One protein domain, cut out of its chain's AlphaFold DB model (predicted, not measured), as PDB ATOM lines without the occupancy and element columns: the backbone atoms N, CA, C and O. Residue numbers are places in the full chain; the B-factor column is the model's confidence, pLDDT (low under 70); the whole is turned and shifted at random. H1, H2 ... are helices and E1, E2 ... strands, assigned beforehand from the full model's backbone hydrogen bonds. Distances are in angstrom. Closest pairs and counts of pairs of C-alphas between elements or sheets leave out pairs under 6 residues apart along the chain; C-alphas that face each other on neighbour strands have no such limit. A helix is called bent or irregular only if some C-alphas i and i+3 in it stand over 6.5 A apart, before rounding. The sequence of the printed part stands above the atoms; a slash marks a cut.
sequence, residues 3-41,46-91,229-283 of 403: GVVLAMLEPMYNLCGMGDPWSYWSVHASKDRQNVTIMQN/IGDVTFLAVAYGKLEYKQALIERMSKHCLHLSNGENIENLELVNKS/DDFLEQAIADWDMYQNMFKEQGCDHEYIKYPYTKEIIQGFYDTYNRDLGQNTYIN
ATOM      1  N   GLY A   3     193.692 155.424 235.390       88.12
ATOM      2  CA  GLY A   3     194.044 154.866 236.701       88.12
ATOM      3  C   GLY A   3     192.990 155.088 237.788       88.12
ATOM      4  O   GLY A   3     192.689 154.166 238.537       88.12
ATOM      5  N   VAL A   4     192.352 156.264 237.815       89.06
ATOM      6  CA  VAL A   4     191.218 156.526 238.721       89.06
ATOM      7  C   VAL A   4     190.048 155.598 238.398       89.06
ATOM      8  O   VAL A   4     189.429 155.068 239.307       89.06
ATOM      9  N   VAL A   5     189.774 155.355 237.112       88.62
ATOM     10  CA  VAL A   5     188.688 154.453 236.698       88.62
ATOM     11  C   VAL A   5     188.962 153.013 237.121       88.62
ATOM     12  O   VAL A   5     188.049 152.363 237.604       88.62
ATOM     13  N   LEU A   6     190.192 152.507 237.003       90.62
ATOM     14  CA  LEU A   6     190.485 151.165 237.517       90.62
ATOM     15  C   LEU A   6     190.400 151.085 239.038       90.62
ATOM     16  O   LEU A   6     189.846 150.115 239.545       90.62
ATOM     17  N   ALA A   7     190.848 152.120 239.753       91.06
ATOM     18  CA  ALA A   7     190.665 152.198 241.199       91.06
ATOM     19  C   ALA A   7     189.175 152.210 241.594       91.06
ATOM     20  O   ALA A   7     188.800 151.611 242.597       91.06
ATOM     21  N   MET A   8     188.309 152.826 240.777       92.50
ATOM     22  CA  MET A   8     186.856 152.767 240.972       92.50
ATOM     23  C   MET A   8     186.301 151.345 240.855       92.50
ATOM     24  O   MET A   8     185.268 151.083 241.450       92.50
ATOM     25  N   LEU A   9     186.948 150.433 240.119       92.88
ATOM     26  CA  LEU A   9     186.482 149.050 239.967       92.88
ATOM     27  C   LEU A   9     186.920 148.141 241.126       92.88
ATOM     28  O   LEU A   9     186.245 147.157 241.417       92.88
ATOM     29  N   GLU A  10     188.029 148.457 241.801       94.31
ATOM     30  CA  GLU A  10     188.639 147.608 242.839       94.31
ATOM     31  C   GLU A  10     187.668 147.129 243.936       94.31
ATOM     32  O   GLU A  10     187.727 145.941 244.267       94.31
ATOM     33  N   PRO A  11     186.747 147.954 244.485       95.50
ATOM     34  CA  PRO A  11     185.823 147.498 245.525       95.50
ATOM     35  C   PRO A  11     184.982 146.286 245.108       95.50
ATOM     36  O   PRO A  11     184.830 145.355 245.896       95.50
ATOM     37  N   MET A  12     184.490 146.257 243.864       94.88
ATOM     38  CA  MET A  12     183.696 145.134 243.350       94.88
ATOM     39  C   MET A  12     184.534 143.879 243.126       94.88
ATOM     40  O   MET A  12     184.113 142.786 243.492       94.88
ATOM     41  N   TYR A  13     185.737 144.024 242.569       94.50
ATOM     42  CA  TYR A  13     186.624 142.886 242.317       94.50
ATOM     43  C   TYR A  13     187.106 142.229 243.614       94.50
ATOM     44  O   TYR A  13     187.156 141.001 243.714       94.50
ATOM     45  N   ASN A  14     187.411 143.046 244.626       93.81
ATOM     46  CA  ASN A  14     187.810 142.569 245.946       93.81
ATOM     47  C   ASN A  14     186.666 141.831 246.651       93.81
ATOM     48  O   ASN A  14     186.911 140.815 247.300       93.81
ATOM     49  N   LEU A  15     185.427 142.312 246.503       93.06
ATOM     50  CA  LEU A  15     184.245 141.737 247.147       93.06
ATOM     51  C   LEU A  15     184.003 140.272 246.760       93.06
ATOM     52  O   LEU A  15     183.623 139.468 247.605       93.06
ATOM     53  N   CYS A  16     184.221 139.924 245.493       92.19
ATOM     54  CA  CYS A  16     183.931 138.593 244.955       92.19
ATOM     55  C   CYS A  16     185.186 137.748 244.680       92.19
ATOM     56  O   CYS A  16     185.093 136.699 244.044       92.19
ATOM     57  N   GLY A  17     186.366 138.199 245.117       90.94
ATOM     58  CA  GLY A  17     187.614 137.461 244.912       90.94
ATOM     59  C   GLY A  17     188.028 137.322 243.442       90.94
ATOM     60  O   GLY A  17     188.758 136.392 243.104       90.94
ATOM     61  N   MET A  18     187.609 138.241 242.566       91.31
ATOM     62  CA  MET A  18     187.992 138.251 241.143       91.31
ATOM     63  C   MET A  18     189.408 138.807 240.891       91.31
ATOM     64  O   MET A  18     189.840 138.925 239.747       91.31
ATOM     65  N   GLY A  19     190.161 139.102 241.953       90.38
ATOM     66  CA  GLY A  19     191.568 139.496 241.885       90.38
ATOM     67  C   GLY A  19     191.790 140.973 241.559       90.38
ATOM     68  O   GLY A  19     190.903 141.806 241.707       90.38
ATOM     69  N   ASP A  20     193.014 141.306 241.145       92.12
ATOM     70  CA  ASP A  20     193.411 142.680 240.825       92.12
ATOM     71  C   ASP A  20     192.864 143.079 239.432       92.12
ATOM     72  O   ASP A  20     193.306 142.487 238.437       92.12
ATOM     73  N   PRO A  21     191.971 144.087 239.294       91.88
ATOM     74  CA  PRO A  21     191.470 144.521 237.986       91.88
ATOM     75  C   PRO A  21     192.591 144.982 237.041       91.88
ATOM     76  O   PRO A  21     192.440 144.916 235.823       91.88
ATOM     77  N   TRP A  22     193.748 145.381 237.572       92.69
ATOM     78  CA  TRP A  22     194.921 145.763 236.787       92.69
ATOM     79  C   TRP A  22     195.629 144.583 236.115       92.69
ATOM     80  O   TRP A  22     196.440 144.792 235.216       92.69
ATOM     81  N   SER A  23     195.357 143.353 236.558       91.69
ATOM     82  CA  SER A  23     196.011 142.141 236.046       91.69
ATOM     83  C   SER A  23     195.317 141.537 234.820       91.69
ATOM     84  O   SER A  23     195.840 140.606 234.205       91.69
ATOM     85  N   TYR A  24     194.153 142.070 234.443       88.88
ATOM     86  CA  TYR A  24     193.374 141.576 233.315       88.88
ATOM     87  C   TYR A  24     194.099 141.806 231.986       88.88
ATOM     88  O   TYR A  24     194.669 142.864 231.740       88.88
ATOM     89  N   TRP A  25     194.025 140.818 231.089       86.94
ATOM     90  CA  TRP A  25     194.741 140.809 229.803       86.94
ATOM     91  C   TRP A  25     194.450 142.020 228.904       86.94
ATOM     92  O   TRP A  25     195.283 142.388 228.078       86.94
ATOM     93  N   SER A  26     193.261 142.608 229.046       88.12
ATOM     94  CA  SER A  26     192.803 143.771 228.288       88.12
ATOM     95  C   SER A  26     193.337 145.088 228.847       88.12
ATOM     96  O   SER A  26     193.195 146.123 228.199       88.12
ATOM     97  N   VAL A  27     193.932 145.084 230.042       91.38
ATOM     98  CA  VAL A  27     194.433 146.274 230.723       91.38
ATOM     99  C   VAL A  27     195.905 146.484 230.395       91.38
ATOM    100  O   VAL A  27     196.771 145.666 230.694       91.38
ATOM    101  N   HIS A  28     196.206 147.645 229.823       92.50
ATOM    102  CA  HIS A  28     197.562 148.070 229.506       92.50
ATOM    103  C   HIS A  28     197.857 149.376 230.235       92.50
ATOM    104  O   HIS A  28     197.324 150.427 229.881       92.50
ATOM    105  N   ALA A  29     198.704 149.313 231.258       93.62
ATOM    106  CA  ALA A  29     199.038 150.457 232.095       93.62
ATOM    107  C   ALA A  29     200.514 150.858 231.977       93.62
ATOM    108  O   ALA A  29     201.395 150.020 231.768       93.62
ATOM    109  N   SER A  30     200.798 152.149 232.150       92.19
ATOM    110  CA  SER A  30     202.158 152.632 232.393       92.19
ATOM    111  C   SER A  30     202.691 152.121 233.737       92.19
ATOM    112  O   SER A  30     201.926 151.736 234.622       92.19
ATOM    113  N   LYS A  31     204.021 152.131 233.917       91.62
ATOM    114  CA  LYS A  31     204.670 151.642 235.153       91.62
ATOM    115  C   LYS A  31     204.174 152.348 236.419       91.62
ATOM    116  O   LYS A  31     204.085 151.727 237.468       91.62
ATOM    117  N   ASP A  32     203.859 153.635 236.308       90.56
ATOM    118  CA  ASP A  32     203.326 154.478 237.383       90.56
ATOM    119  C   ASP A  32     201.799 154.364 237.549       90.56
ATOM    120  O   ASP A  32     201.224 155.079 238.368       90.56
ATOM    121  N   ARG A  33     201.134 153.499 236.764       89.88
ATOM    122  CA  ARG A  33     199.678 153.284 236.764       89.88
ATOM    123  C   ARG A  33     198.846 154.556 236.514       89.88
ATOM    124  O   ARG A  33     197.643 154.578 236.756       89.88
ATOM    125  N   GLN A  34     199.447 155.617 235.973       85.31
ATOM    126  CA  GLN A  34     198.741 156.872 235.684       85.31
ATOM    127  C   GLN A  34     198.007 156.843 234.341       85.31
ATOM    128  O   GLN A  34     196.898 157.378 234.212       85.31
ATOM    129  N   ASN A  35     198.610 156.196 233.344       87.62
ATOM    130  CA  ASN A  35     198.050 156.038 232.010       87.62
ATOM    131  C   ASN A  35     197.593 154.596 231.845       87.62
ATOM    132  O   ASN A  35     198.389 153.673 232.000       87.62
ATOM    133  N   VAL A  36     196.313 154.411 231.537       90.75
ATOM    134  CA  VAL A  36     195.707 153.090 231.372       90.75
ATOM    135  C   VAL A  36     194.892 153.090 230.097       90.75
ATOM    136  O   VAL A  36     194.075 153.985 229.886       90.75
ATOM    137  N   THR A  37     195.100 152.057 229.295       89.81
ATOM    138  CA  THR A  37     194.306 151.749 228.114       89.81
ATOM    139  C   THR A  37     193.677 150.381 228.301       89.81
ATOM    140  O   THR A  37     194.395 149.410 228.530       89.81
ATOM    141  N   ILE A  38     192.353 150.289 228.169       87.88
ATOM    142  CA  ILE A  38     191.665 148.994 228.105       87.88
ATOM    143  C   ILE A  38     191.352 148.660 226.647       87.88
ATOM    144  O   ILE A  38     190.625 149.403 225.980       87.88
ATOM    145  N   MET A  39     191.905 147.550 226.160       86.69
ATOM    146  CA  MET A  39     191.724 147.038 224.804       86.69
ATOM    147  C   MET A  39     191.046 145.671 224.834       86.69
ATOM    148  O   MET A  39     191.594 144.709 225.360       86.69
ATOM    149  N   GLN A  40     189.864 145.564 224.235       82.00
ATOM    150  CA  GLN A  40     189.163 144.285 224.093       82.00
ATOM    151  C   GLN A  40     188.340 144.250 222.807       82.00
ATOM    152  O   GLN A  40     187.942 145.286 222.287       82.00
ATOM    153  N   ASN A  41     188.073 143.049 222.296       76.62
ATOM    154  CA  ASN A  41     187.266 142.867 221.084       76.62
ATOM    155  C   ASN A  41     185.761 142.877 221.376       76.62
ATOM    156  O   ASN A  41     184.962 143.230 220.511       76.62
ATOM    157  N   ILE A  46     180.383 143.897 232.127       83.62
ATOM    158  CA  ILE A  46     179.710 143.159 233.195       83.62
ATOM    159  C   ILE A  46     179.080 144.172 234.153       83.62
ATOM    160  O   ILE A  46     179.645 145.245 234.368       83.62
ATOM    161  N   GLY A  47     177.891 143.859 234.665       87.94
ATOM    162  CA  GLY A  47     177.194 144.686 235.651       87.94
ATOM    163  C   GLY A  47     177.407 144.173 237.072       87.94
ATOM    164  O   GLY A  47     177.939 143.080 237.271       87.94
ATOM    165  N   ASP A  48     176.928 144.928 238.056       92.88
ATOM    166  CA  ASP A  48     177.076 144.620 239.485       92.88
ATOM    167  C   ASP A  48     176.544 143.219 239.842       92.88
ATOM    168  O   ASP A  48     177.186 142.474 240.585       92.88
ATOM    169  N   VAL A  49     175.442 142.790 239.213       94.19
ATOM    170  CA  VAL A  49     174.872 141.441 239.382       94.19
ATOM    171  C   VAL A  49     175.857 140.315 239.050       94.19
ATOM    172  O   VAL A  49     175.780 139.241 239.642       94.19
ATOM    173  N   THR A  50     176.807 140.533 238.134       94.00
ATOM    174  CA  THR A  50     177.843 139.542 237.817       94.00
ATOM    175  C   THR A  50     178.745 139.313 239.024       94.00
ATOM    176  O   THR A  50     178.963 138.167 239.408       94.00
ATOM    177  N   PHE A  51     179.218 140.388 239.657       95.31
ATOM    178  CA  PHE A  51     180.060 140.304 240.852       95.31
ATOM    179  C   PHE A  51     179.300 139.667 242.015       95.31
ATOM    180  O   PHE A  51     179.833 138.790 242.696       95.31
ATOM    181  N   LEU A  52     178.028 140.037 242.187       95.69
ATOM    182  CA  LEU A  52     177.163 139.441 243.196       95.69
ATOM    183  C   LEU A  52     176.955 137.938 242.970       95.69
ATOM    184  O   LEU A  52     177.059 137.154 243.909       95.69
ATOM    185  N   ALA A  53     176.698 137.516 241.729       96.00
ATOM    186  CA  ALA A  53     176.520 136.108 241.390       96.00
ATOM    187  C   ALA A  53     177.791 135.283 241.643       96.00
ATOM    188  O   ALA A  53     177.683 134.139 242.088       96.00
ATOM    189  N   VAL A  54     178.979 135.855 241.402       95.56
ATOM    190  CA  VAL A  54     180.258 135.217 241.763       95.56
ATOM    191  C   VAL A  54     180.378 135.083 243.277       95.56
ATOM    192  O   VAL A  54     180.660 133.993 243.766       95.56
ATOM    193  N   ALA A  55     180.102 136.152 244.028       94.56
ATOM    194  CA  ALA A  55     180.183 136.128 245.487       94.56
ATOM    195  C   ALA A  55     179.212 135.109 246.116       94.56
ATOM    196  O   ALA A  55     179.571 134.409 247.053       94.56
ATOM    197  N   TYR A  56     178.018 134.950 245.538       95.12
ATOM    198  CA  TYR A  56     177.026 133.941 245.932       95.12
ATOM    199  C   TYR A  56     177.360 132.510 245.459       95.12
ATOM    200  O   TYR A  56     176.573 131.591 245.692       95.12
ATOM    201  N   GLY A  57     178.470 132.298 244.741       93.56
ATOM    202  CA  GLY A  57     178.841 130.994 244.178       93.56
ATOM    203  C   GLY A  57     177.909 130.498 243.064       93.56
ATOM    204  O   GLY A  57     177.939 129.324 242.707       93.56
ATOM    205  N   LYS A  58     177.065 131.378 242.509       93.94
ATOM    206  CA  LYS A  58     176.156 131.070 241.392       93.94
ATOM    207  C   LYS A  58     176.823 131.199 240.029       93.94
ATOM    208  O   LYS A  58     176.304 130.673 239.047       93.94
ATOM    209  N   LEU A  59     177.937 131.921 239.962       94.62
ATOM    210  CA  LEU A  59     178.703 132.135 238.748       94.62
ATOM    211  C   LEU A  59     180.172 131.811 238.993       94.62
ATOM    212  O   LEU A  59     180.788 132.330 239.918       94.62
ATOM    213  N   GLU A  60     180.746 131.007 238.106       92.62
ATOM    214  CA  GLU A  60     182.185 130.803 238.030       92.62
ATOM    215  C   GLU A  60     182.746 131.596 236.844       92.62
ATOM    216  O   GLU A  60     182.296 131.445 235.705       92.62
ATOM    217  N   TYR A  61     183.727 132.462 237.105       89.62
ATOM    218  CA  TYR A  61     184.399 133.233 236.062       89.62
ATOM    219  C   TYR A  61     185.637 132.483 235.556       89.62
ATOM    220  O   TYR A  61     186.577 132.234 236.311       89.62
ATOM    221  N   LYS A  62     185.661 132.155 234.260       88.69
ATOM    222  CA  LYS A  62     186.792 131.496 233.588       88.69
ATOM    223  C   LYS A  62     187.355 132.377 232.485       88.69
ATOM    224  O   LYS A  62     186.614 132.874 231.638       88.69
ATOM    225  N   GLN A  63     188.677 132.504 232.447       86.50
ATOM    226  CA  GLN A  63     189.393 133.198 231.380       86.50
ATOM    227  C   GLN A  63     190.223 132.194 230.567       86.50
ATOM    228  O   GLN A  63     191.345 131.862 230.937       86.50
ATOM    229  N   ALA A  64     189.675 131.725 229.445       88.44
ATOM    230  CA  ALA A  64     190.367 130.844 228.504       88.44
ATOM    231  C   ALA A  64     189.752 130.940 227.099       88.44
ATOM    232  O   ALA A  64     188.661 131.489 226.926       88.44
ATOM    233  N   LEU A  65     190.438 130.394 226.092       89.75
ATOM    234  CA  LEU A  65     189.859 130.186 224.765       89.75
ATOM    235  C   LEU A  65     189.192 128.813 224.708       89.75
ATOM    236  O   LEU A  65     189.678 127.860 225.308       89.75
ATOM    237  N   ILE A  66     188.093 128.701 223.963       93.12
ATOM    238  CA  ILE A  66     187.468 127.406 223.679       93.12
ATOM    239  C   ILE A  66     188.238 126.768 222.521       93.12
ATOM    240  O   ILE A  66     188.211 127.294 221.409       93.12
ATOM    241  N   GLU A  67     188.902 125.639 222.763       95.81
ATOM    242  CA  GLU A  67     189.596 124.886 221.710       95.81
ATOM    243  C   GLU A  67     188.627 124.025 220.908       95.81
ATOM    244  O   GLU A  67     188.668 123.982 219.679       95.81
ATOM    245  N   ARG A  68     187.738 123.321 221.613       95.50
ATOM    246  CA  ARG A  68     186.709 122.476 221.007       95.50
ATOM    247  C   ARG A  68     185.538 122.271 221.958       95.50
ATOM    248  O   ARG A  68     185.653 122.420 223.171       95.50
ATOM    249  N   MET A  69     184.412 121.861 221.389       96.50
ATOM    250  CA  MET A  69     183.215 121.478 222.132       96.50
ATOM    251  C   MET A  69     182.909 120.008 221.849       96.50
ATOM    252  O   MET A  69     182.925 119.584 220.693       96.50
ATOM    253  N   SER A  70     182.621 119.232 222.888       95.94
ATOM    254  CA  SER A  70     182.079 117.876 222.760       95.94
ATOM    255  C   SER A  70     180.738 117.777 223.482       95.94
ATOM    256  O   SER A  70     180.277 118.736 224.103       95.94
ATOM    257  N   LYS A  71     180.077 116.617 223.401       96.62
ATOM    258  CA  LYS A  71     178.801 116.406 224.092       96.62
ATOM    259  C   LYS A  71     178.971 116.683 225.595       96.62
ATOM    260  O   LYS A  71     179.792 116.034 226.233       96.62
ATOM    261  N   HIS A  72     178.209 117.650 226.109       96.75
ATOM    262  CA  HIS A  72     178.231 118.121 227.501       96.75
ATOM    263  C   HIS A  72     179.597 118.585 228.034       96.75
ATOM    264  O   HIS A  72     179.825 118.522 229.239       96.75
ATOM    265  N   CYS A  73     180.515 119.040 227.171       97.06
ATOM    266  CA  CYS A  73     181.828 119.488 227.630       97.06
ATOM    267  C   CYS A  73     182.446 120.592 226.751       97.06
ATOM    268  O   CYS A  73     182.424 120.499 225.517       97.06
ATOM    269  N   LEU A  74     183.018 121.623 227.386       96.81
ATOM    270  CA  LEU A  74     183.902 122.612 226.749       96.81
ATOM    271  C   LEU A  74     185.353 122.293 227.090       96.81
ATOM    272  O   LEU A  74     185.690 122.194 228.263       96.81
ATOM    273  N   HIS A  75     186.207 122.201 226.070       96.81
ATOM    274  CA  HIS A  75     187.649 122.009 226.232       96.81
ATOM    275  C   HIS A  75     188.319 123.370 226.075       96.81
ATOM    276  O   HIS A  75     188.166 124.019 225.032       96.81
ATOM    277  N   LEU A  76     189.011 123.818 227.115       96.50
ATOM    278  CA  LEU A  76     189.626 125.134 227.184       96.50
ATOM    279  C   LEU A  76     191.123 125.066 226.856       96.50
ATOM    280  O   LEU A  76     191.798 124.074 227.120       96.50
ATOM    281  N   SER A  77     191.671 126.163 226.336       95.75
ATOM    282  CA  SER A  77     193.067 126.256 225.879       95.75
ATOM    283  C   SER A  77     194.122 126.173 226.978       95.75
ATOM    284  O   SER A  77     195.315 126.100 226.706       95.75
ATOM    285  N   ASN A  78     193.698 126.245 228.234       94.75
ATOM    286  CA  ASN A  78     194.541 126.042 229.408       94.75
ATOM    287  C   ASN A  78     194.564 124.563 229.858       94.75
ATOM    288  O   ASN A  78     195.165 124.260 230.886       94.75
ATOM    289  N   GLY A  79     193.918 123.656 229.112       95.56
ATOM    290  CA  GLY A  79     193.798 122.230 229.427       95.56
ATOM    291  C   GLY A  79     192.642 121.880 230.368       95.56
ATOM    292  O   GLY A  79     192.444 120.704 230.670       95.56
ATOM    293  N   GLU A  80     191.881 122.871 230.835       96.56
ATOM    294  CA  GLU A  80     190.696 122.661 231.663       96.56
ATOM    295  C   GLU A  80     189.496 122.211 230.820       96.56
ATOM    296  O   GLU A  80     189.305 122.661 229.690       96.56
ATOM    297  N   ASN A  81     188.649 121.360 231.400       96.94
ATOM    298  CA  ASN A  81     187.394 120.937 230.793       96.94
ATOM    299  C   ASN A  81     186.213 121.362 231.667       96.94
ATOM    300  O   ASN A  81     186.162 121.020 232.846       96.94
ATOM    301  N   ILE A  82     185.241 122.060 231.077       96.31
ATOM    302  CA  ILE A  82     183.958 122.352 231.728       96.31
ATOM    303  C   ILE A  82     183.003 121.220 231.373       96.31
ATOM    304  O   ILE A  82     182.475 121.184 230.261       96.31
ATOM    305  N   GLU A  83     182.819 120.282 232.295       96.44
ATOM    306  CA  GLU A  83     181.964 119.104 232.126       96.44
ATOM    307  C   GLU A  83     180.509 119.368 232.542       96.44
ATOM    308  O   GLU A  83     180.191 120.390 233.143       96.44
ATOM    309  N   ASN A  84     179.617 118.424 232.224       96.38
ATOM    310  CA  ASN A  84     178.181 118.485 232.536       96.38
ATOM    311  C   ASN A  84     177.483 119.739 231.990       96.38
ATOM    312  O   ASN A  84     176.514 120.240 232.554       96.38
ATOM    313  N   LEU A  85     177.972 120.244 230.860       95.12
ATOM    314  CA  LEU A  85     177.421 121.421 230.213       95.12
ATOM    315  C   LEU A  85     176.063 121.098 229.576       95.12
ATOM    316  O   LEU A  85     175.975 120.304 228.634       95.12
ATOM    317  N   GLU A  86     175.000 121.741 230.047       96.56
ATOM    318  CA  GLU A  86     173.652 121.555 229.493       96.56
ATOM    319  C   GLU A  86     173.332 122.552 228.378       96.56
ATOM    320  O   GLU A  86     172.731 122.191 227.365       96.56
ATOM    321  N   LEU A  87     173.767 123.804 228.542       95.25
ATOM    322  CA  LEU A  87     173.436 124.902 227.645       95.25
ATOM    323  C   LEU A  87     174.639 125.822 227.440       95.25
ATOM    324  O   LEU A  87     175.395 126.110 228.364       95.25
ATOM    325  N   VAL A  88     174.786 126.318 226.211       91.81
ATOM    326  CA  VAL A  88     175.747 127.366 225.868       91.81
ATOM    327  C   VAL A  88     174.984 128.570 225.359       91.81
ATOM    328  O   VAL A  88     174.371 128.516 224.295       91.81
ATOM    329  N   ASN A  89     175.062 129.667 226.106       89.69
ATOM    330  CA  ASN A  89     174.597 130.963 225.643       89.69
ATOM    331  C   ASN A  89     175.789 131.768 225.108       89.69
ATOM    332  O   ASN A  89     176.724 132.077 225.845       89.69
ATOM    333  N   LYS A  90     175.766 132.097 223.815       82.88
ATOM    334  CA  LYS A  90     176.805 132.898 223.163       82.88
ATOM    335  C   LYS A  90     176.378 134.364 223.108       82.88
ATOM    336  O   LYS A  90     175.572 134.744 222.267       82.88
ATOM    337  N   SER A  91     176.976 135.195 223.956       78.69
ATOM    338  CA  SER A  91     176.772 136.652 223.950       78.69
ATOM    339  C   SER A  91     177.866 137.338 223.122       78.69
ATOM    340  O   SER A  91     178.847 137.827 223.670       78.69
ATOM    341  N   ASP A 229     172.720 160.706 244.997       96.06
ATOM    342  CA  ASP A 229     171.950 160.075 246.072       96.06
ATOM    343  C   ASP A 229     170.870 159.147 245.495       96.06
ATOM    344  O   ASP A 229     170.849 157.965 245.829       96.06
ATOM    345  N   ASP A 230     170.079 159.640 244.539       96.75
ATOM    346  CA  ASP A 230     169.045 158.857 243.853       96.75
ATOM    347  C   ASP A 230     169.642 157.671 243.078       96.75
ATOM    348  O   ASP A 230     169.096 156.568 243.076       96.75
ATOM    349  N   PHE A 231     170.781 157.883 242.409       95.00
ATOM    350  CA  PHE A 231     171.461 156.835 241.653       95.00
ATOM    351  C   PHE A 231     172.013 155.742 242.574       95.00
ATOM    352  O   PHE A 231     171.889 154.556 242.271       95.00
ATOM    353  N   LEU A 232     172.602 156.127 243.710       96.62
ATOM    354  CA  LEU A 232     173.138 155.185 244.686       96.62
ATOM    355  C   LEU A 232     172.017 154.403 245.381       96.62
ATOM    356  O   LEU A 232     172.156 153.197 245.570       96.62
ATOM    357  N   GLU A 233     170.901 155.057 245.711       97.62
ATOM    358  CA  GLU A 233     169.707 154.392 246.240       97.62
ATOM    359  C   GLU A 233     169.190 153.324 245.268       97.62
ATOM    360  O   GLU A 233     168.965 152.184 245.670       97.62
ATOM    361  N   GLN A 234     169.074 153.657 243.977       96.81
ATOM    362  CA  GLN A 234     168.640 152.706 242.951       96.81
ATOM    363  C   GLN A 234     169.619 151.543 242.775       96.81
ATOM    364  O   GLN A 234     169.183 150.400 242.661       96.81
ATOM    365  N   ALA A 235     170.929 151.806 242.790       96.25
ATOM    366  CA  ALA A 235     171.941 150.756 242.691       96.25
ATOM    367  C   ALA A 235     171.877 149.784 243.883       96.25
ATOM    368  O   ALA A 235     171.946 148.570 243.694       96.25
ATOM    369  N   ILE A 236     171.683 150.302 245.101       97.81
ATOM    370  CA  ILE A 236     171.495 149.481 246.307       97.81
ATOM    371  C   ILE A 236     170.188 148.686 246.220       97.81
ATOM    372  O   ILE A 236     170.178 147.497 246.527       97.81
ATOM    373  N   ALA A 237     169.095 149.307 245.772       97.88
ATOM    374  CA  ALA A 237     167.812 148.627 245.629       97.88
ATOM    375  C   ALA A 237     167.875 147.471 244.615       97.88
ATOM    376  O   ALA A 237     167.359 146.386 244.890       97.88
ATOM    377  N   ASP A 238     168.534 147.674 243.471       97.25
ATOM    378  CA  ASP A 238     168.745 146.638 242.453       97.25
ATOM    379  C   ASP A 238     169.640 145.504 242.987       97.25
ATOM    380  O   ASP A 238     169.329 144.319 242.849       97.25
ATOM    381  N   TRP A 239     170.708 145.859 243.706       97.44
ATOM    382  CA  TRP A 239     171.581 144.907 244.393       97.44
ATOM    383  C   TRP A 239     170.819 144.039 245.407       97.44
ATOM    384  O   TRP A 239     170.933 142.810 245.401       97.44
ATOM    385  N   ASP A 240     169.997 144.657 246.253       98.06
ATOM    386  CA  ASP A 240     169.192 143.970 247.263       98.06
ATOM    387  C   ASP A 240     168.112 143.081 246.630       98.06
ATOM    388  O   ASP A 240     167.867 141.966 247.103       98.06
ATOM    389  N   MET A 241     167.509 143.526 245.523       98.12
ATOM    390  CA  MET A 241     166.569 142.726 244.738       98.12
ATOM    391  C   MET A 241     167.212 141.414 244.267       98.12
ATOM    392  O   MET A 241     166.627 140.345 244.464       98.12
ATOM    393  N   TYR A 242     168.420 141.459 243.694       97.75
ATOM    394  CA  TYR A 242     169.115 140.247 243.243       97.75
ATOM    395  C   TYR A 242     169.465 139.301 244.393       97.75
ATOM    396  O   TYR A 242     169.312 138.086 244.257       97.75
ATOM    397  N   GLN A 243     169.877 139.833 245.545       97.50
ATOM    398  CA  GLN A 243     170.147 139.009 246.726       97.50
ATOM    399  C   GLN A 243     168.893 138.299 247.236       97.50
ATOM    400  O   GLN A 243     168.951 137.114 247.570       97.50
ATOM    401  N   ASN A 244     167.751 138.990 247.259       97.69
ATOM    402  CA  ASN A 244     166.471 138.386 247.628       97.69
ATOM    403  C   ASN A 244     166.078 137.284 246.641       97.69
ATOM    404  O   ASN A 244     165.774 136.170 247.063       97.69
ATOM    405  N   MET A 245     166.204 137.544 245.337       97.81
ATOM    406  CA  MET A 245     165.962 136.540 244.297       97.81
ATOM    407  C   MET A 245     166.863 135.305 244.473       97.81
ATOM    408  O   MET A 245     166.410 134.172 244.333       97.81
ATOM    409  N   PHE A 246     168.143 135.487 244.810       97.12
ATOM    410  CA  PHE A 246     169.054 134.367 245.054       97.12
ATOM    411  C   PHE A 246     168.693 133.569 246.311       97.12
ATOM    412  O   PHE A 246     168.818 132.341 246.292       97.12
ATOM    413  N   LYS A 247     168.205 134.232 247.365       96.12
ATOM    414  CA  LYS A 247     167.695 133.573 248.577       96.12
ATOM    415  C   LYS A 247     166.418 132.781 248.312       96.12
ATOM    416  O   LYS A 247     166.302 131.649 248.768       96.12
ATOM    417  N   GLU A 248     165.495 133.320 247.516       97.38
ATOM    418  CA  GLU A 248     164.280 132.613 247.077       97.38
ATOM    419  C   GLU A 248     164.601 131.356 246.253       97.38
ATOM    420  O   GLU A 248     163.885 130.360 246.323       97.38
ATOM    421  N   GLN A 249     165.725 131.362 245.532       96.50
ATOM    422  CA  GLN A 249     166.271 130.193 244.833       96.50
ATOM    423  C   GLN A 249     167.015 129.210 245.759       96.50
ATOM    424  O   GLN A 249     167.686 128.300 245.270       96.50
ATOM    425  N   GLY A 250     166.937 129.394 247.078       95.81
ATOM    426  CA  GLY A 250     167.540 128.510 248.074       95.81
ATOM    427  C   GLY A 250     169.018 128.773 248.362       95.81
ATOM    428  O   GLY A 250     169.671 127.903 248.926       95.81
ATOM    429  N   CYS A 251     169.567 129.932 247.978       95.06
ATOM    430  CA  CYS A 251     170.912 130.305 248.411       95.06
ATOM    431  C   CYS A 251     170.886 130.835 249.851       95.06
ATOM    432  O   CYS A 251     170.139 131.759 250.166       95.06
ATOM    433  N   ASP A 252     171.719 130.266 250.715       93.44
ATOM    434  CA  ASP A 252     171.824 130.588 252.140       93.44
ATOM    435  C   ASP A 252     172.966 131.564 252.464       93.44
ATOM    436  O   ASP A 252     173.237 131.838 253.633       93.44
ATOM    437  N   HIS A 253     173.610 132.126 251.437       95.00
ATOM    438  CA  HIS A 253     174.703 133.075 251.608       95.00
ATOM    439  C   HIS A 253     174.258 134.310 252.413       95.00
ATOM    440  O   HIS A 253     173.170 134.869 252.202       95.00
ATOM    441  N   GLU A 254     175.128 134.755 253.326       96.12
ATOM    442  CA  GLU A 254     174.909 135.965 254.118       96.12
ATOM    443  C   GLU A 254     174.722 137.185 253.205       96.12
ATOM    444  O   GLU A 254     175.273 137.247 252.105       96.12
ATOM    445  N   TYR A 255     173.920 138.149 253.663       97.25
ATOM    446  CA  TYR A 255     173.727 139.406 252.951       97.25
ATOM    447  C   TYR A 255     175.066 140.117 252.723       97.25
ATOM    448  O   TYR A 255     175.815 140.390 253.659       97.25
ATOM    449  N   ILE A 256     175.323 140.467 251.471       97.31
ATOM    450  CA  ILE A 256     176.496 141.198 251.026       97.31
ATOM    451  C   ILE A 256     176.098 142.659 250.848       97.31
ATOM    452  O   ILE A 256     175.237 142.998 250.037       97.31
ATOM    453  N   LYS A 257     176.737 143.551 251.603       97.38
ATOM    454  CA  LYS A 257     176.502 144.992 251.484       97.38
ATOM    455  C   LYS A 257     177.033 145.516 250.146       97.38
ATOM    456  O   LYS A 257     178.138 145.153 249.745       97.38
ATOM    457  N   TYR A 258     176.290 146.424 249.512       97.88
ATOM    458  CA  TYR A 258     176.776 147.151 248.339       97.88
ATOM    459  C   TYR A 258     178.105 147.870 248.660       97.88
ATOM    460  O   TYR A 258     178.177 148.586 249.667       97.88
ATOM    461  N   PRO A 259     179.178 147.677 247.869       96.69
ATOM    462  CA  PRO A 259     180.522 148.091 248.266       96.69
ATOM    463  C   PRO A 259     180.811 149.571 248.007       96.69
ATOM    464  O   PRO A 259     181.819 150.076 248.500       96.69
ATOM    465  N   TYR A 260     179.958 150.279 247.262       97.06
ATOM    466  CA  TYR A 260     180.115 151.713 247.040       97.06
ATOM    467  C   TYR A 260     179.266 152.509 248.024       97.06
ATOM    468  O   TYR A 260     178.062 152.298 248.157       97.06
ATOM    469  N   THR A 261     179.904 153.463 248.695       96.75
ATOM    470  CA  THR A 261     179.235 154.474 249.515       96.75
ATOM    471  C   THR A 261     179.520 155.861 248.956       96.75
ATOM    472  O   THR A 261     180.452 156.051 248.167       96.75
ATOM    473  N   LYS A 262     178.746 156.858 249.394       96.38
ATOM    474  CA  LYS A 262     178.956 158.253 248.996       96.38
ATOM    475  C   LYS A 262     180.366 158.741 249.346       96.38
ATOM    476  O   LYS A 262     180.972 159.464 248.563       96.38
ATOM    477  N   GLU A 263     180.917 158.296 250.473       97.19
ATOM    478  CA  GLU A 263     182.270 158.634 250.931       97.19
ATOM    479  C   GLU A 263     183.348 158.043 250.017       97.19
ATOM    480  O   GLU A 263     184.305 158.733 249.670       97.19
ATOM    481  N   ILE A 264     183.180 156.787 249.586       96.31
ATOM    482  CA  ILE A 264     184.095 156.146 248.629       96.31
ATOM    483  C   ILE A 264     184.066 156.906 247.300       96.31
ATOM    484  O   ILE A 264     185.119 157.255 246.764       96.31
ATOM    485  N   ILE A 265     182.866 157.221 246.802       95.62
ATOM    486  CA  ILE A 265     182.695 157.978 245.560       95.62
ATOM    487  C   ILE A 265     183.347 159.360 245.687       95.62
ATOM    488  O   ILE A 265     184.092 159.764 244.796       95.62
ATOM    489  N   GLN A 266     183.139 160.063 246.804       96.00
ATOM    490  CA  GLN A 266     183.778 161.353 247.071       96.00
ATOM    491  C   GLN A 266     185.309 161.242 247.047       96.00
ATOM    492  O   GLN A 266     185.964 162.068 246.416       96.00
ATOM    493  N   GLY A 267     185.883 160.182 247.622       96.06
ATOM    494  CA  GLY A 267     187.325 159.929 247.569       96.06
ATOM    495  C   GLY A 267     187.878 159.799 246.141       96.06
ATOM    496  O   GLY A 267     189.018 160.205 245.872       96.06
ATOM    497  N   PHE A 268     187.074 159.300 245.193       94.56
ATOM    498  CA  PHE A 268     187.448 159.279 243.777       94.56
ATOM    499  C   PHE A 268     187.494 160.685 243.166       94.56
ATOM    500  O   PHE A 268     188.432 160.992 242.424       94.56
ATOM    501  N   TYR A 269     186.529 161.548 243.500       93.62
ATOM    502  CA  TYR A 269     186.535 162.957 243.087       93.62
ATOM    503  C   TYR A 269     187.721 163.708 243.694       93.62
ATOM    504  O   TYR A 269     188.420 164.420 242.977       93.62
ATOM    505  N   ASP A 270     188.010 163.496 244.977       95.44
ATOM    506  CA  ASP A 270     189.138 164.132 245.665       95.44
ATOM    507  C   ASP A 270     190.472 163.752 245.014       95.44
ATOM    508  O   ASP A 270     191.313 164.611 244.740       95.44
ATOM    509  N   THR A 271     190.642 162.466 244.697       93.50
ATOM    510  CA  THR A 271     191.807 161.958 243.962       93.50
ATOM    511  C   THR A 271     191.906 162.594 242.577       93.50
ATOM    512  O   THR A 271     192.964 163.100 242.206       93.50
ATOM    513  N   TYR A 272     190.803 162.623 241.827       91.44
ATOM    514  CA  TYR A 272     190.761 163.229 240.498       91.44
ATOM    515  C   TYR A 272     191.128 164.722 240.529       91.44
ATOM    516  O   TYR A 272     191.952 165.174 239.729       91.44
ATOM    517  N   ASN A 273     190.560 165.474 241.473       93.94
ATOM    518  CA  ASN A 273     190.808 166.901 241.657       93.94
ATOM    519  C   ASN A 273     192.253 167.187 242.037       93.94
ATOM    520  O   ASN A 273     192.891 168.036 241.413       93.94
ATOM    521  N   ARG A 274     192.793 166.448 243.011       94.19
ATOM    522  CA  ARG A 274     194.192 166.562 243.432       94.19
ATOM    523  C   ARG A 274     195.144 166.310 242.266       94.19
ATOM    524  O   ARG A 274     196.073 167.084 242.058       94.19
ATOM    525  N   ASP A 275     194.911 165.245 241.504       90.06
ATOM    526  CA  ASP A 275     195.851 164.793 240.477       90.06
ATOM    527  C   ASP A 275     195.815 165.664 239.206       90.06
ATOM    528  O   ASP A 275     196.788 165.691 238.447       90.06
ATOM    529  N   LEU A 276     194.705 166.368 238.950       87.88
ATOM    530  CA  LEU A 276     194.500 167.174 237.737       87.88
ATOM    531  C   LEU A 276     194.325 168.676 237.992       87.88
ATOM    532  O   LEU A 276     194.117 169.427 237.036       87.88
ATOM    533  N   GLY A 277     194.372 169.113 239.252       91.88
ATOM    534  CA  GLY A 277     194.069 170.494 239.634       91.88
ATOM    535  C   GLY A 277     192.662 170.923 239.214       91.88
ATOM    536  O   GLY A 277     192.454 172.076 238.843       91.88
ATOM    537  N   GLN A 278     191.719 169.979 239.188       89.62
ATOM    538  CA  GLN A 278     190.323 170.240 238.847       89.62
ATOM    539  C   GLN A 278     189.518 170.539 240.110       89.62
ATOM    540  O   GLN A 278     189.980 170.317 241.228       89.62
ATOM    541  N   ASN A 279     188.312 171.061 239.915       89.06
ATOM    542  CA  ASN A 279     187.389 171.355 241.001       89.06
ATOM    543  C   ASN A 279     185.997 170.799 240.678       89.06
ATOM    544  O   ASN A 279     185.048 171.548 240.437       89.06
ATOM    545  N   THR A 280     185.914 169.474 240.559       90.44
ATOM    546  CA  THR A 280     184.662 168.740 240.350       90.44
ATOM    547  C   THR A 280     184.114 168.225 241.678       90.44
ATOM    548  O   THR A 280     184.849 168.053 242.647       90.44
ATOM    549  N   TYR A 281     182.810 167.975 241.747       91.06
ATOM    550  CA  TYR A 281     182.145 167.584 242.988       91.06
ATOM    551  C   TYR A 281     181.194 166.428 242.727       91.06
ATOM    552  O   TYR A 281     180.612 166.345 241.649       91.06
ATOM    553  N   ILE A 282     180.990 165.581 243.738       94.25
ATOM    554  CA  ILE A 282     180.099 164.420 243.647       94.25
ATOM    555  C   ILE A 282     178.669 164.802 243.243       94.25
ATOM    556  O   ILE A 282     178.049 164.111 242.448       94.25
ATOM    557  N   ASN A 283     178.163 165.940 243.717       93.94
ATOM    558  CA  ASN A 283     176.816 166.417 243.387       93.94
ATOM    559  C   ASN A 283     176.768 167.214 242.072       93.94
ATOM    560  O   ASN A 283     175.762 167.853 241.776       93.94
TER     561      ASN A 283
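Overview. This is residues 3 to 41, 46 to 91 and 229 to 283 of the 403 residues of the protein "Hypothetical protein" of Strombidinopsis acuminata (UniProt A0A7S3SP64). Look first for a small sheet, E3, E4 and E5, which makes a head at one end of a loose, flat model; the body beside it is a chain of four helices, in which H3 packs on H2, H2 on H1 and H1 on H4. A second, smaller piece, the hairpin of E1 and E2, sits by the first residues of H1, and residues 56 to 65 lead from H2 out to the head. The printed part has 140 residues with four named helices and five named strands, in the order H1 E1 E2 H2 E3 E4 E5 H3 H4, and its class is mixed, helices and strands. Both sheets are antiparallel, with the orders E3 - E4 - E5 and E1 - E2. The whole is loose, with a radius of gyration of the C-alphas of 18.6 A, and it spans 58 by 41 by 22 A.

Along the chain. Begin with the larger sheet: E3 is residues 66 to 70, 11.0 A from first to last C-alpha, E4 is residues 73 to 76, 9.6 A, and E5 is residues 81 to 83, 5.9 A. Find C-alpha 66 at (187.468, 127.406, 223.679), where E3 begins. H2 is residues 48 to 55, 10.9 A long. H3, the longest helix, runs from C-alpha 229 at (171.950, 160.075, 246.072) to C-alpha 248, 28.5 A away. H1 is residues 3 to 15, 19.4 A long, and starts at C-alpha 3 at (194.044, 154.866, 236.701); it is irregular, with C-alphas 8 and 11 standing 7.0 A apart. E1 is residues 27 to 29, 6.4 A, and E2 residues 36 to 40, 13.2 A. H4 is residues 262 to 276, 21.2 A long, and ends at C-alpha 276 at (194.500, 167.174, 237.737).

Arrangement. In the larger sheet E3, E4 and E5 form a meander, each strand the antiparallel neighbour of the one before. E3 and E4 are a hairpin, with N 67 and O 75 at 2.9 A, within hydrogen-bond range. E4 and E5 are a hairpin too, with N 74 and O 82 at 3.0 A. E4 is the inner strand, and none of the four helices is on this sheet. Move to the helices: H3 touches H2 with residues 239 to 243 alone, the closest C-alphas being those of Val 49 and Trp 239, 6.9 A apart, at a steep tilt of 40 degrees, the same way. H1 touches H2 with residues 12 to 15 alone, the closest C-alphas being those of Met 12 and Phe 51, 6.5 A apart, at a steep tilt of 43 degrees, the same way. H1 touches H4 through its residues 4 to 8 and residues 268 to 272 of H4, at a shallow tilt of 26 degrees, opposite ways; the closest C-alphas, of Val 4 and Phe 268, are 6.9 A apart. H3 and H4 are close but not clearly touching, with the C-alphas of Asp 229 and Lys 262 at 7.8 A. E1 and E2 form a hairpin, with N 28 and O 37 at 2.8 A, and the closest C-alphas of H1 and E2, those of Gly 3 and Val 36, are 5.9 A apart. In H2, H3 and H4 every O i to N i+4 pair is within hydrogen-bond range, and in H1 7 of 9 are.

Size, cuts and confidence. The two C-alphas farthest apart are those of Lys 71 and Gly 277, at 58.3 A. Residues 42 to 45 are not printed, and C-alphas 41 and 46 are 14.3 A apart across that cut; residues 92 to 228 are not printed either, and C-alphas 91 and 229 are 32.6 A apart. The long links are H1 to E1 and H3 to H4, the latter residues 249 to 261. The mean pLDDT of the printed part is 93.4, and no printed residue is under 70.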